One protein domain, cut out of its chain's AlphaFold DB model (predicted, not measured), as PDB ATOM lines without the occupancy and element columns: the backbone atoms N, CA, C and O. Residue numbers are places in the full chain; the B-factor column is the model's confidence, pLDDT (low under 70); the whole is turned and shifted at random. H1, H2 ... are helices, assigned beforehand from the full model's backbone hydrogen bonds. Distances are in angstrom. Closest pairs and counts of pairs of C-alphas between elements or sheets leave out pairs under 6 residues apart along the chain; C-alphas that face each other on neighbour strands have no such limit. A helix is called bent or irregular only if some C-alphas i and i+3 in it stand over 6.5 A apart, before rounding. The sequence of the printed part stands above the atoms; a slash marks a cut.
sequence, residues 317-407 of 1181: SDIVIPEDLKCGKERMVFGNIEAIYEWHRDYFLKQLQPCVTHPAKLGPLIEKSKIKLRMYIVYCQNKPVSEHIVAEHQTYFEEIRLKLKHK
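Overview. This is residues 317 to 407 of the 1181 residues of an uncharacterized protein of Lutzomyia longipalpis (UniProt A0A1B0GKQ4). A long, narrow helical loop: H1 and the bent helix H2 run out along its length, and H3 and the bent helix H4 fold back beside them, with H1 packed on H4b at one end and H2b on H3 at the other. At the end with H1, H5 turns off from H4b and the unnamed residues 317 to 328 lie. The printed part has 91 residues with five named helices, H1 to H5 in order, and no named strand; it is all helix. It is only just loose, close to extended, with a radius of gyration of the C-alphas of 17.8 A and spans of 52 by 27 by 21 A.

Along the chain. H2, residues 337 to 357, and H4, residues 372 to 392, were each assigned as one helix by hydrogen bonds but are bent: C-alphas 346 and 349 are 7.0 A apart, and C-alphas 381 and 384 are 7.1 A apart. The arms are H2a, 337 to 346, 13.9 A; H2b, 349 to 357, 14.0 A; H4a, 372 to 381, 15.7 A; and H4b, 384 to 392, 12.4 A. H3, 359 to 369, 15.7 A, is only just irregular: C-alphas 360 and 363 are 6.6 A apart. H1, 329 to 334, begins at C-alpha (199.420, 131.096, 179.336); H5, 394 to 404, 15.3 A, ends at C-alpha (188.348, 113.858, 174.607).

Arrangement. H2a and H4a only just touch, with 3 pairs of C-alphas within 8 A, closest Ile 340 and Met 375 at 6.8 A, at a shallow tilt of 18 degrees, opposite ways. H2b and H3 form a helical hairpin, closest C-alphas Cys 355 and Leu 362 at 5.6 A. H1 touches H4b at a steep tilt of 59 degrees, closest C-alphas Val 333 and Ser 386 at 4.2 A. H5 is close to H4b but not clearly touching, about perpendicular at 90 degrees, closest C-alphas Val 390 and Phe 397 at 7.0 A. Every O i to N i+4 pair is within hydrogen-bond range in H2a, H4b and H5, against 1 of 2 in H1, 5 of 7 in H3, 3 of 6 in H4a and 1 of 5 in H2b, where 4 of 6 O i to N i+3 pairs are.

Size, cuts and confidence. The C-alphas farthest apart, Glu 323 and Ala 360, are 53.1 A apart. The printed part has no cut, and the four links between helices are tight. Mean pLDDT of the printed part is 74.2, with 32 residues under 70, among them 380 to 385 and 404 to 407.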
ATOM      1  N   SER A 317     198.803 113.424 182.574       78.19
ATOM      2  CA  SER A 317     198.371 113.192 181.190       78.19
ATOM      3  C   SER A 317     199.520 112.683 180.316       78.19
ATOM      4  O   SER A 317     200.639 113.188 180.370       78.19
ATOM      5  N   ASP A 318     199.208 111.722 179.448       72.50
ATOM      6  CA  ASP A 318     200.096 111.206 178.400       72.50
ATOM      7  C   ASP A 318     200.494 112.285 177.369       72.50
ATOM      8  O   ASP A 318     201.470 112.115 176.640       72.50
ATOM      9  N   ILE A 319     199.734 113.389 177.297       76.62
ATOM     10  CA  ILE A 319     199.964 114.509 176.380       76.62
ATOM     11  C   ILE A 319     200.745 115.600 177.122       76.62
ATOM     12  O   ILE A 319     200.212 116.323 177.966       76.62
ATOM     13  N   VAL A 320     202.031 115.732 176.801       75.06
ATOM     14  CA  VAL A 320     202.942 116.642 177.508       75.06
ATOM     15  C   VAL A 320     202.675 118.100 177.122       75.06
ATOM     16  O   VAL A 320     202.860 118.489 175.972       75.06
ATOM     17  N   ILE A 321     202.320 118.930 178.110       78.75
ATOM     18  CA  ILE A 321     202.166 120.384 177.937       78.75
ATOM     19  C   ILE A 321     203.488 120.998 177.413       78.75
ATOM     20  O   ILE A 321     204.532 120.792 178.056       78.75
ATOM     21  N   PRO A 322     203.474 121.791 176.322       81.19
ATOM     22  CA  PRO A 322     204.626 122.569 175.857       81.19
ATOM     23  C   PRO A 322     205.192 123.511 176.936       81.19
ATOM     24  O   PRO A 322     204.456 124.032 177.774       81.19
ATOM     25  N   GLU A 323     206.512 123.724 176.965       72.38
ATOM     26  CA  GLU A 323     207.162 124.551 178.004       72.38
ATOM     27  C   GLU A 323     206.840 126.045 177.895       72.38
ATOM     28  O   GLU A 323     206.830 126.754 178.896       72.38
ATOM     29  N   ASP A 324     206.530 126.501 176.689       68.00
ATOM     30  CA  ASP A 324     206.109 127.852 176.339       68.00
ATOM     31  C   ASP A 324     204.614 128.118 176.578       68.00
ATOM     32  O   ASP A 324     204.230 129.287 176.635       68.00
ATOM     33  N   LEU A 325     203.794 127.077 176.765       70.81
ATOM     34  CA  LEU A 325     202.396 127.169 177.216       70.81
ATOM     35  C   LEU A 325     202.261 127.130 178.753       70.81
ATOM     36  O   LEU A 325     201.255 127.581 179.301       70.81
ATOM     37  N   LYS A 326     203.278 126.622 179.462       66.31
ATOM     38  CA  LYS A 326     203.354 126.673 180.933       66.31
ATOM     39  C   LYS A 326     203.539 128.117 181.430       66.31
ATOM     40  O   LYS A 326     203.746 129.054 180.660       66.31
ATOM     41  N   CYS A 327     203.493 128.285 182.752       59.00
ATOM     42  CA  CYS A 327     203.665 129.566 183.449       59.00
ATOM     43  C   CYS A 327     202.532 130.593 183.229       59.00
ATOM     44  O   CYS A 327     202.779 131.797 183.268       59.00
ATOM     45  N   GLY A 328     201.284 130.140 183.063       60.25
ATOM     46  CA  GLY A 328     200.080 130.975 183.138       60.25
ATOM     47  C   GLY A 328     199.388 131.232 181.798       60.25
ATOM     48  O   GLY A 328     198.222 131.639 181.794       60.25
ATOM     49  N   LYS A 329     200.050 130.964 180.661       66.62
ATOM     50  CA  LYS A 329     199.420 131.096 179.336       66.62
ATOM     51  C   LYS A 329     198.267 130.112 179.143       66.62
ATOM     52  O   LYS A 329     197.329 130.430 178.417       66.62
ATOM     53  N   GLU A 330     198.276 128.970 179.833       70.31
ATOM     54  CA  GLU A 330     197.186 127.993 179.786       70.31
ATOM     55  C   GLU A 330     195.834 128.596 180.206       70.31
ATOM     56  O   GLU A 330     194.786 128.155 179.744       70.31
ATOM     57  N   ARG A 331     195.842 129.659 181.023       71.44
ATOM     58  CA  ARG A 331     194.634 130.400 181.427       71.44
ATOM     59  C   ARG A 331     194.158 131.364 180.345       71.44
ATOM     60  O   ARG A 331     192.960 131.542 180.171       71.44
ATOM     61  N   MET A 332     195.085 131.953 179.591       76.12
ATOM     62  CA  MET A 332     194.782 132.904 178.512       76.12
ATOM     63  C   MET A 332     194.063 132.234 177.330       76.12
ATOM     64  O   MET A 332     193.304 132.891 176.626       76.12
ATOM     65  N   VAL A 333     194.245 130.921 177.158       75.81
ATOM     66  CA  VAL A 333     193.511 130.094 176.184       75.81
ATOM     67  C   VAL A 333     192.016 130.016 176.506       75.81
ATOM     68  O   VAL A 333     191.192 130.084 175.599       75.81
ATOM     69  N   PHE A 334     191.649 129.913 177.784       80.69
ATOM     70  CA  PHE A 334     190.250 129.773 178.210       80.69
ATOM     71  C   PHE A 334     189.615 131.095 178.668       80.69
ATOM     72  O   PHE A 334     188.390 131.200 178.744       80.69
ATOM     73  N   GLY A 335     190.429 132.121 178.934       82.38
ATOM     74  CA  GLY A 335     189.973 133.449 179.330       82.38
ATOM     75  C   GLY A 335     189.113 133.380 180.591       82.38
ATOM     76  O   GLY A 335     189.583 132.982 181.653       82.38
ATOM     77  N   ASN A 336     187.843 133.754 180.461       85.75
ATOM     78  CA  ASN A 336     186.846 133.726 181.527       85.75
ATOM     79  C   ASN A 336     185.735 132.673 181.323       85.75
ATOM     80  O   ASN A 336     184.730 132.734 182.027       85.75
ATOM     81  N   ILE A 337     185.887 131.711 180.400       83.50
ATOM     82  CA  ILE A 337     184.833 130.724 180.074       83.50
ATOM     83  C   ILE A 337     184.402 129.874 181.285       83.50
ATOM     84  O   ILE A 337     183.232 129.529 181.418       83.50
ATOM     85  N   GLU A 338     185.340 129.619 182.204       84.94
ATOM     86  CA  GLU A 338     185.137 128.945 183.495       84.94
ATOM     87  C   GLU A 338     184.113 129.715 184.360       84.94
ATOM     88  O   GLU A 338     183.126 129.139 184.809       84.94
ATOM     89  N   ALA A 339     184.244 131.044 184.451       84.19
ATOM     90  CA  ALA A 339     183.313 131.908 185.183       84.19
ATOM     91  C   ALA A 339     181.959 132.117 184.469       84.19
ATOM     92  O   ALA A 339     180.945 132.332 185.135       84.19
ATOM     93  N   ILE A 340     181.922 132.051 183.129       84.38
ATOM     94  CA  ILE A 340     180.665 132.071 182.357       84.38
ATOM     95  C   ILE A 340     179.845 130.825 182.696       84.38
ATOM     96  O   ILE A 340     178.686 130.932 183.093       84.38
ATOM     97  N   TYR A 341     180.473 129.652 182.594       91.69
ATOM     98  CA  TYR A 341     179.862 128.368 182.914       91.69
ATOM     99  C   TYR A 341     179.345 128.310 184.356       91.69
ATOM    100  O   TYR A 341     178.172 128.000 184.571       91.69
ATOM    101  N   GLU A 342     180.180 128.681 185.330       91.38
ATOM    102  CA  GLU A 342     179.792 128.723 186.741       91.38
ATOM    103  C   GLU A 342     178.607 129.664 186.990       91.38
ATOM    104  O   GLU A 342     177.668 129.285 187.685       91.38
ATOM    105  N   TRP A 343     178.576 130.870 186.411       92.75
ATOM    106  CA  TRP A 343     177.450 131.780 186.643       92.75
ATOM    107  C   TRP A 343     176.140 131.287 186.014       92.75
ATOM    108  O   TRP A 343     175.091 131.361 186.667       92.75
ATOM    109  N   HIS A 344     176.188 130.757 184.788       90.31
ATOM    110  CA  HIS A 344     175.009 130.198 184.122       90.31
ATOM    111  C   HIS A 344     174.453 128.994 184.903       90.31
ATOM    112  O   HIS A 344     173.292 129.005 185.327       90.31
ATOM    113  N   ARG A 345     175.318 128.018 185.216       93.81
ATOM    114  CA  ARG A 345     174.979 126.806 185.977       93.81
ATOM    115  C   ARG A 345     174.517 127.103 187.398       93.81
ATOM    116  O   ARG A 345     173.478 126.603 187.835       93.81
ATOM    117  N   ASP A 346     175.301 127.869 188.156       90.81
ATOM    118  CA  ASP A 346     175.134 127.961 189.604       90.81
ATOM    119  C   ASP A 346     174.255 129.113 190.087       90.81
ATOM    120  O   ASP A 346     173.759 129.034 191.216       90.81
ATOM    121  N   TYR A 347     173.984 130.112 189.240       89.25
ATOM    122  CA  TYR A 347     173.080 131.223 189.544       89.25
ATOM    123  C   TYR A 347     171.939 131.364 188.528       89.25
ATOM    124  O   TYR A 347     170.777 131.279 188.929       89.25
ATOM    125  N   PHE A 348     172.228 131.596 187.242       88.38
ATOM    126  CA  PHE A 348     171.214 132.079 186.295       88.38
ATOM    127  C   PHE A 348     170.097 131.058 186.051       88.38
ATOM    128  O   PHE A 348     168.936 131.375 186.320       88.38
ATOM    129  N   LEU A 349     170.430 129.811 185.695       91.69
ATOM    130  CA  LEU A 349     169.455 128.723 185.540       91.69
ATOM    131  C   LEU A 349     168.596 128.523 186.804       91.69
ATOM    132  O   LEU A 349     167.368 128.431 186.730       91.69
ATOM    133  N   LYS A 350     169.223 128.528 187.988       92.44
ATOM    134  CA  LYS A 350     168.534 128.321 189.276       92.44
ATOM    135  C   LYS A 350     167.586 129.469 189.645       92.44
ATOM    136  O   LYS A 350     166.636 129.253 190.393       92.44
ATOM    137  N   GLN A 351     167.821 130.684 189.142       87.38
ATOM    138  CA  GLN A 351     166.886 131.811 189.273       87.38
ATOM    139  C   GLN A 351     165.824 131.826 188.160       87.38
ATOM    140  O   GLN A 351     164.701 132.274 188.400       87.38
ATOM    141  N   LEU A 352     166.148 131.303 186.974       84.19
ATOM    142  CA  LEU A 352     165.255 131.201 185.820       84.19
ATOM    143  C   LEU A 352     164.154 130.147 186.028       84.19
ATOM    144  O   LEU A 352     162.998 130.390 185.688       84.19
ATOM    145  N   GLN A 353     164.470 129.010 186.657       91.00
ATOM    146  CA  GLN A 353     163.504 127.943 186.965       91.00
ATOM    147  C   GLN A 353     162.256 128.447 187.747       91.00
ATOM    148  O   GLN A 353     161.128 128.199 187.304       91.00
ATOM    149  N   PRO A 354     162.385 129.243 188.832       87.56
ATOM    150  CA  PRO A 354     161.260 129.933 189.481       87.56
ATOM    151  C   PRO A 354     160.412 130.865 188.596       87.56
ATOM    152  O   PRO A 354     159.274 131.169 188.968       87.56
ATOM    153  N   CYS A 355     160.904 131.335 187.445       80.88
ATOM    154  CA  CYS A 355     160.148 132.230 186.565       80.88
ATOM    155  C   CYS A 355     159.014 131.521 185.806       80.88
ATOM    156  O   CYS A 355     158.059 132.189 185.424       80.88
ATOM    157  N   VAL A 356     159.034 130.189 185.654       82.44
ATOM    158  CA  VAL A 356     157.886 129.443 185.087       82.44
ATOM    159  C   VAL A 356     156.664 129.512 186.008       82.44
ATOM    160  O   VAL A 356     155.542 129.659 185.531       82.44
ATOM    161  N   THR A 357     156.869 129.441 187.328       84.12
ATOM    162  CA  THR A 357     155.777 129.558 188.316       84.12
ATOM    163  C   THR A 357     155.447 131.010 188.655       84.12
ATOM    164  O   THR A 357     154.306 131.314 188.986       84.12
ATOM    165  N   HIS A 358     156.418 131.923 188.536       82.94
ATOM    166  CA  HIS A 358     156.248 133.350 188.825       82.94
ATOM    167  C   HIS A 358     156.788 134.242 187.683       82.94
ATOM    168  O   HIS A 358     157.819 134.901 187.865       82.94
ATOM    169  N   PRO A 359     156.106 134.336 186.522       80.00
ATOM    170  CA  PRO A 359     156.625 135.027 185.331       80.00
ATOM    171  C   PRO A 359     156.994 136.502 185.525       80.00
ATOM    172  O   PRO A 359     157.911 136.994 184.873       80.00
ATOM    173  N   ALA A 360     156.353 137.197 186.471       77.56
ATOM    174  CA  ALA A 360     156.696 138.576 186.834       77.56
ATOM    175  C   ALA A 360     158.141 138.743 187.354       77.56
ATOM    176  O   ALA A 360     158.664 139.853 187.352       77.56
ATOM    177  N   LYS A 361     158.809 137.655 187.774       77.31
ATOM    178  CA  LYS A 361     160.215 137.674 188.207       77.31
ATOM    179  C   LYS A 361     161.212 137.693 187.041       77.31
ATOM    180  O   LYS A 361     162.364 138.040 187.275       77.31
ATOM    181  N   LEU A 362     160.802 137.353 185.810       71.62
ATOM    182  CA  LEU A 362     161.730 137.257 184.674       71.62
ATOM    183  C   LEU A 362     162.339 138.615 184.300       71.62
ATOM    184  O   LEU A 362     163.548 138.700 184.127       71.62
ATOM    185  N   GLY A 363     161.533 139.679 184.219       66.12
ATOM    186  CA  GLY A 363     162.029 141.030 183.916       66.12
ATOM    187  C   GLY A 363     163.122 141.480 184.897       66.12
ATOM    188  O   GLY A 363     164.255 141.692 184.468       66.12
ATOM    189  N   PRO A 364     162.838 141.508 186.215       76.06
ATOM    190  CA  PRO A 364     163.836 141.804 187.244       76.06
ATOM    191  C   PRO A 364     165.036 140.842 187.262       76.06
ATOM    192  O   PRO A 364     166.139 141.258 187.608       76.06
ATOM    193  N   LEU A 365     164.863 139.567 186.883       75.94
ATOM    194  CA  LEU A 365     165.979 138.626 186.742       75.94
ATOM    195  C   LEU A 365     166.911 139.018 185.592       75.94
ATOM    196  O   LEU A 365     168.122 139.045 185.798       75.94
ATOM    197  N   ILE A 366     166.382 139.324 184.406       69.88
ATOM    198  CA  ILE A 366     167.189 139.756 183.255       69.88
ATOM    199  C   ILE A 366     167.854 141.108 183.546       69.88
ATOM    200  O   ILE A 366     169.051 141.263 183.316       69.88
ATOM    201  N   GLU A 367     167.120 142.054 184.135       65.38
ATOM    202  CA  GLU A 367     167.640 143.374 184.510       65.38
ATOM    203  C   GLU A 367     168.788 143.277 185.527       65.38
ATOM    204  O   GLU A 367     169.863 143.833 185.297       65.38
ATOM    205  N   LYS A 368     168.620 142.493 186.602       74.50
ATOM    206  CA  LYS A 368     169.686 142.225 187.583       74.50
ATOM    207  C   LYS A 368     170.853 141.437 186.973       74.50
ATOM    208  O   LYS A 368     172.005 141.630 187.361       74.50
ATOM    209  N   SER A 369     170.574 140.554 186.017       72.06
ATOM    210  CA  SER A 369     171.587 139.756 185.319       72.06
ATOM    211  C   SER A 369     172.380 140.548 184.277       72.06
ATOM    212  O   SER A 369     173.485 140.127 183.944       72.06
ATOM    213  N   LYS A 370     171.899 141.713 183.813       65.88
ATOM    214  CA  LYS A 370     172.583 142.577 182.828       65.88
ATOM    215  C   LYS A 370     174.054 142.841 183.176       65.88
ATOM    216  O   LYS A 370     174.898 142.795 182.289       65.88
ATOM    217  N   ILE A 371     174.360 143.078 184.454       66.81
ATOM    218  CA  ILE A 371     175.729 143.332 184.939       66.81
ATOM    219  C   ILE A 371     176.596 142.064 184.859       66.81
ATOM    220  O   ILE A 371     177.780 142.137 184.554       66.81
ATOM    221  N   LYS A 372     176.023 140.874 185.078       71.00
ATOM    222  CA  LYS A 372     176.770 139.613 184.961       71.00
ATOM    223  C   LYS A 372     176.963 139.177 183.513       71.00
ATOM    224  O   LYS A 372     178.054 138.733 183.178       71.00
ATOM    225  N   LEU A 373     175.993 139.432 182.634       69.12
ATOM    226  CA  LEU A 373     176.111 139.208 181.185       69.12
ATOM    227  C   LEU A 373     177.249 140.022 180.522       69.12
ATOM    228  O   LEU A 373     177.653 139.709 179.405       69.12
ATOM    229  N   ARG A 374     177.850 141.001 181.212       66.44
ATOM    230  CA  ARG A 374     179.055 141.719 180.747       66.44
ATOM    231  C   ARG A 374     180.271 140.821 180.546       66.44
ATOM    232  O   ARG A 374     181.110 141.109 179.703       66.44
ATOM    233  N   MET A 375     180.322 139.672 181.218       75.69
ATOM    234  CA  MET A 375     181.368 138.662 181.016       75.69
ATOM    235  C   MET A 375     181.495 138.170 179.559       75.69
ATOM    236  O   MET A 375     182.567 137.714 179.162       75.69
ATOM    237  N   TYR A 376     180.450 138.299 178.734       59.16
ATOM    238  CA  TYR A 376     180.540 138.021 177.298       59.16
ATOM    239  C   TYR A 376     181.396 139.045 176.538       59.16
ATOM    240  O   TYR A 376     182.058 138.682 175.568       59.16
ATOM    241  N   ILE A 377     181.451 140.298 177.001       65.88
ATOM    242  CA  ILE A 377     182.332 141.339 176.454       65.88
ATOM    243  C   ILE A 377     183.791 140.947 176.723       65.88
ATOM    244  O   ILE A 377     184.586 140.872 175.788       65.88
ATOM    245  N   VAL A 378     184.111 140.573 177.969       62.44
ATOM    246  CA  VAL A 378     185.429 140.046 178.375       62.44
ATOM    247  C   VAL A 378     185.831 138.824 177.542       62.44
ATOM    248  O   VAL A 378     186.977 138.723 177.101       62.44
ATOM    249  N   TYR A 379     184.902 137.905 177.276       71.69
ATOM    250  CA  TYR A 379     185.165 136.734 176.435       71.69
ATOM    251  C   TYR A 379     185.515 137.133 174.994       71.69
ATOM    252  O   TYR A 379     186.540 136.703 174.462       71.69
ATOM    253  N   CYS A 380     184.730 138.027 174.386       63.47
ATOM    254  CA  CYS A 380     184.996 138.555 173.047       63.47
ATOM    255  C   CYS A 380     186.317 139.341 172.957       63.47
ATOM    256  O   CYS A 380     187.007 139.237 171.945       63.47
ATOM    257  N   GLN A 381     186.711 140.073 174.006       64.50
ATOM    258  CA  GLN A 381     188.002 140.772 174.071       64.50
ATOM    259  C   GLN A 381     189.199 139.809 174.175       64.50
ATOM    260  O   GLN A 381     190.237 140.053 173.562       64.50
ATOM    261  N   ASN A 382     189.073 138.711 174.929       69.06
ATOM    262  CA  ASN A 382     190.147 137.722 175.093       69.06
ATOM    263  C   ASN A 382     190.280 136.759 173.898       69.06
ATOM    264  O   ASN A 382     191.360 136.210 173.667       69.06
ATOM    265  N   LYS A 383     189.207 136.568 173.121       64.44
ATOM    266  CA  LYS A 383     189.127 135.625 171.994       64.44
ATOM    267  C   LYS A 383     190.310 135.694 171.002       64.44
ATOM    268  O   LYS A 383     190.877 134.634 170.751       64.44
ATOM    269  N   PRO A 384     190.784 136.864 170.517       68.12
ATOM    270  CA  PRO A 384     191.927 136.918 169.594       68.12
ATOM    271  C   PRO A 384     193.254 136.451 170.216       68.12
ATOM    272  O   PRO A 384     194.134 135.953 169.518       68.12
ATOM    273  N   VAL A 385     193.411 136.607 171.536       69.75
ATOM    274  CA  VAL A 385     194.611 136.176 172.275       69.75
ATOM    275  C   VAL A 385     194.572 134.667 172.525       69.75
ATOM    276  O   VAL A 385     195.583 133.991 172.343       69.75
ATOM    277  N   SER A 386     193.397 134.133 172.869       74.88
ATOM    278  CA  SER A 386     193.143 132.690 172.938       74.88
ATOM    279  C   SER A 386     193.440 132.011 171.595       74.88
ATOM    280  O   SER A 386     194.257 131.093 171.537       74.88
ATOM    281  N   GLU A 387     192.872 132.521 170.497       68.56
ATOM    282  CA  GLU A 387     193.067 131.987 169.142       68.56
ATOM    283  C   GLU A 387     194.537 132.002 168.708       68.56
ATOM    284  O   GLU A 387     195.011 131.032 168.116       68.56
ATOM    285  N   HIS A 388     195.287 133.052 169.055       73.38
ATOM    286  CA  HIS A 388     196.723 133.123 168.794       73.38
ATOM    287  C   HIS A 388     197.506 132.018 169.524       73.38
ATOM    288  O   HIS A 388     198.328 131.354 168.892       73.38
ATOM    289  N   ILE A 389     197.246 131.787 170.817       74.81
ATOM    290  CA  ILE A 389     197.960 130.771 171.616       74.81
ATOM    291  C   ILE A 389     197.550 129.348 171.196       74.81
ATOM    292  O   ILE A 389     198.388 128.448 171.137       74.81
ATOM    293  N   VAL A 390     196.278 129.136 170.842       72.25
ATOM    294  CA  VAL A 390     195.806 127.856 170.284       72.25
ATOM    295  C   VAL A 390     196.455 127.574 168.927       72.25
ATOM    296  O   VAL A 390     196.824 126.430 168.668       72.25
ATOM    297  N   ALA A 391     196.670 128.592 168.089       67.75
ATOM    298  CA  ALA A 391     197.394 128.444 166.828       67.75
ATOM    299  C   ALA A 391     198.899 128.163 167.024       67.75
ATOM    300  O   ALA A 391     199.453 127.334 166.302       67.75
ATOM    301  N   GLU A 392     199.563 128.785 168.010       74.56
ATOM    302  CA  GLU A 392     200.980 128.507 168.323       74.56
ATOM    303  C   GLU A 392     201.220 127.067 168.813       74.56
ATOM    304  O   GLU A 392     202.305 126.520 168.605       74.56
ATOM    305  N   HIS A 393     200.216 126.426 169.421       73.12
ATOM    306  CA  HIS A 393     200.327 125.073 169.982       73.12
ATOM    307  C   HIS A 393     199.286 124.094 169.403       73.12
ATOM    308  O   HIS A 393     198.851 123.161 170.079       73.12
ATOM    309  N   GLN A 394     198.885 124.289 168.140       55.41
ATOM    310  CA  GLN A 394     197.750 123.597 167.511       55.41
ATOM    311  C   GLN A 394     197.803 122.062 167.628       55.41
ATOM    312  O   GLN A 394     196.775 121.429 167.859       55.41
ATOM    313  N   THR A 395     198.987 121.450 167.513       66.19
ATOM    314  CA  THR A 395     199.153 119.987 167.616       66.19
ATOM    315  C   THR A 395     198.802 119.447 169.002       66.19
ATOM    316  O   THR A 395     198.147 118.417 169.104       66.19
ATOM    317  N   TYR A 396     199.172 120.167 170.065       77.12
ATOM    318  CA  TYR A 396     198.869 119.797 171.451       77.12
ATOM    319  C   TYR A 396     197.356 119.849 171.724       77.12
ATOM    320  O   TYR A 396     196.788 118.922 172.304       77.12
ATOM    321  N   PHE A 397     196.677 120.892 171.236       73.50
ATOM    322  CA  PHE A 397     195.225 121.013 171.377       73.50
ATOM    323  C   PHE A 397     194.451 119.984 170.538       73.50
ATOM    324  O   PHE A 397     193.440 119.465 171.011       73.50
ATOM    325  N   GLU A 398     194.932 119.629 169.342       64.62
ATOM    326  CA  GLU A 398     194.321 118.576 168.520       64.62
ATOM    327  C   GLU A 398     194.530 117.174 169.135       64.62
ATOM    328  O   GLU A 398     193.609 116.361 169.127       64.62
ATOM    329  N   GLU A 399     195.674 116.893 169.771       70.94
ATOM    330  CA  GLU A 399     195.877 115.648 170.535       70.94
ATOM    331  C   GLU A 399     194.902 115.533 171.724       70.94
ATOM    332  O   GLU A 399     194.280 114.483 171.917       70.94
ATOM    333  N   ILE A 400     194.681 116.618 172.481       70.19
ATOM    334  CA  ILE A 400     193.690 116.642 173.576       70.19
ATOM    335  C   ILE A 400     192.270 116.467 173.033       70.19
ATOM    336  O   ILE A 400     191.489 115.682 173.570       70.19
ATOM    337  N   ARG A 401     191.935 117.147 171.934       65.19
ATOM    338  CA  ARG A 401     190.648 117.004 171.243       65.19
ATOM    339  C   ARG A 401     190.386 115.562 170.808       65.19
ATOM    340  O   ARG A 401     189.274 115.064 170.989       65.19
ATOM    341  N   LEU A 402     191.399 114.875 170.277       61.22
ATOM    342  CA  LEU A 402     191.324 113.461 169.904       61.22
ATOM    343  C   LEU A 402     191.155 112.552 171.134       61.22
ATOM    344  O   LEU A 402     190.371 111.601 171.077       61.22
ATOM    345  N   LYS A 403     191.809 112.871 172.261       70.88
ATOM    346  CA  LYS A 403     191.656 112.157 173.543       70.88
ATOM    347  C   LYS A 403     190.245 112.307 174.130       70.88
ATOM    348  O   LYS A 403     189.647 111.310 174.538       70.88
ATOM    349  N   LEU A 404     189.690 113.522 174.107       66.69
ATOM    350  CA  LEU A 404     188.348 113.858 174.607       66.69
ATOM    351  C   LEU A 404     187.213 113.530 173.615       66.69
ATOM    352  O   LEU A 404     186.052 113.460 174.005       66.69
ATOM    353  N   LYS A 405     187.531 113.275 172.337       55.72
ATOM    354  CA  LYS A 405     186.592 112.890 171.258       55.72
ATOM    355  C   LYS A 405     185.528 113.944 170.913       55.72
ATOM    356  O   LYS A 405     184.530 113.622 170.264       55.72
ATOM    357  N   HIS A 406     185.734 115.202 171.300       52.09
ATOM    358  CA  HIS A 406     184.782 116.290 171.067       52.09
ATOM    359  C   HIS A 406     184.747 116.703 169.584       52.09
ATOM    360  O   HIS A 406     185.542 117.523 169.114       52.09
ATOM    361  N   LYS A 407     183.790 116.141 168.834       42.91
ATOM    362  CA  LYS A 407     183.403 116.658 167.517       42.91
ATOM    363  C   LYS A 407     182.534 117.898 167.679       42.91
ATOM    364  O   LYS A 407     181.619 117.926 168.494       42.91
TER     365      LYS A 407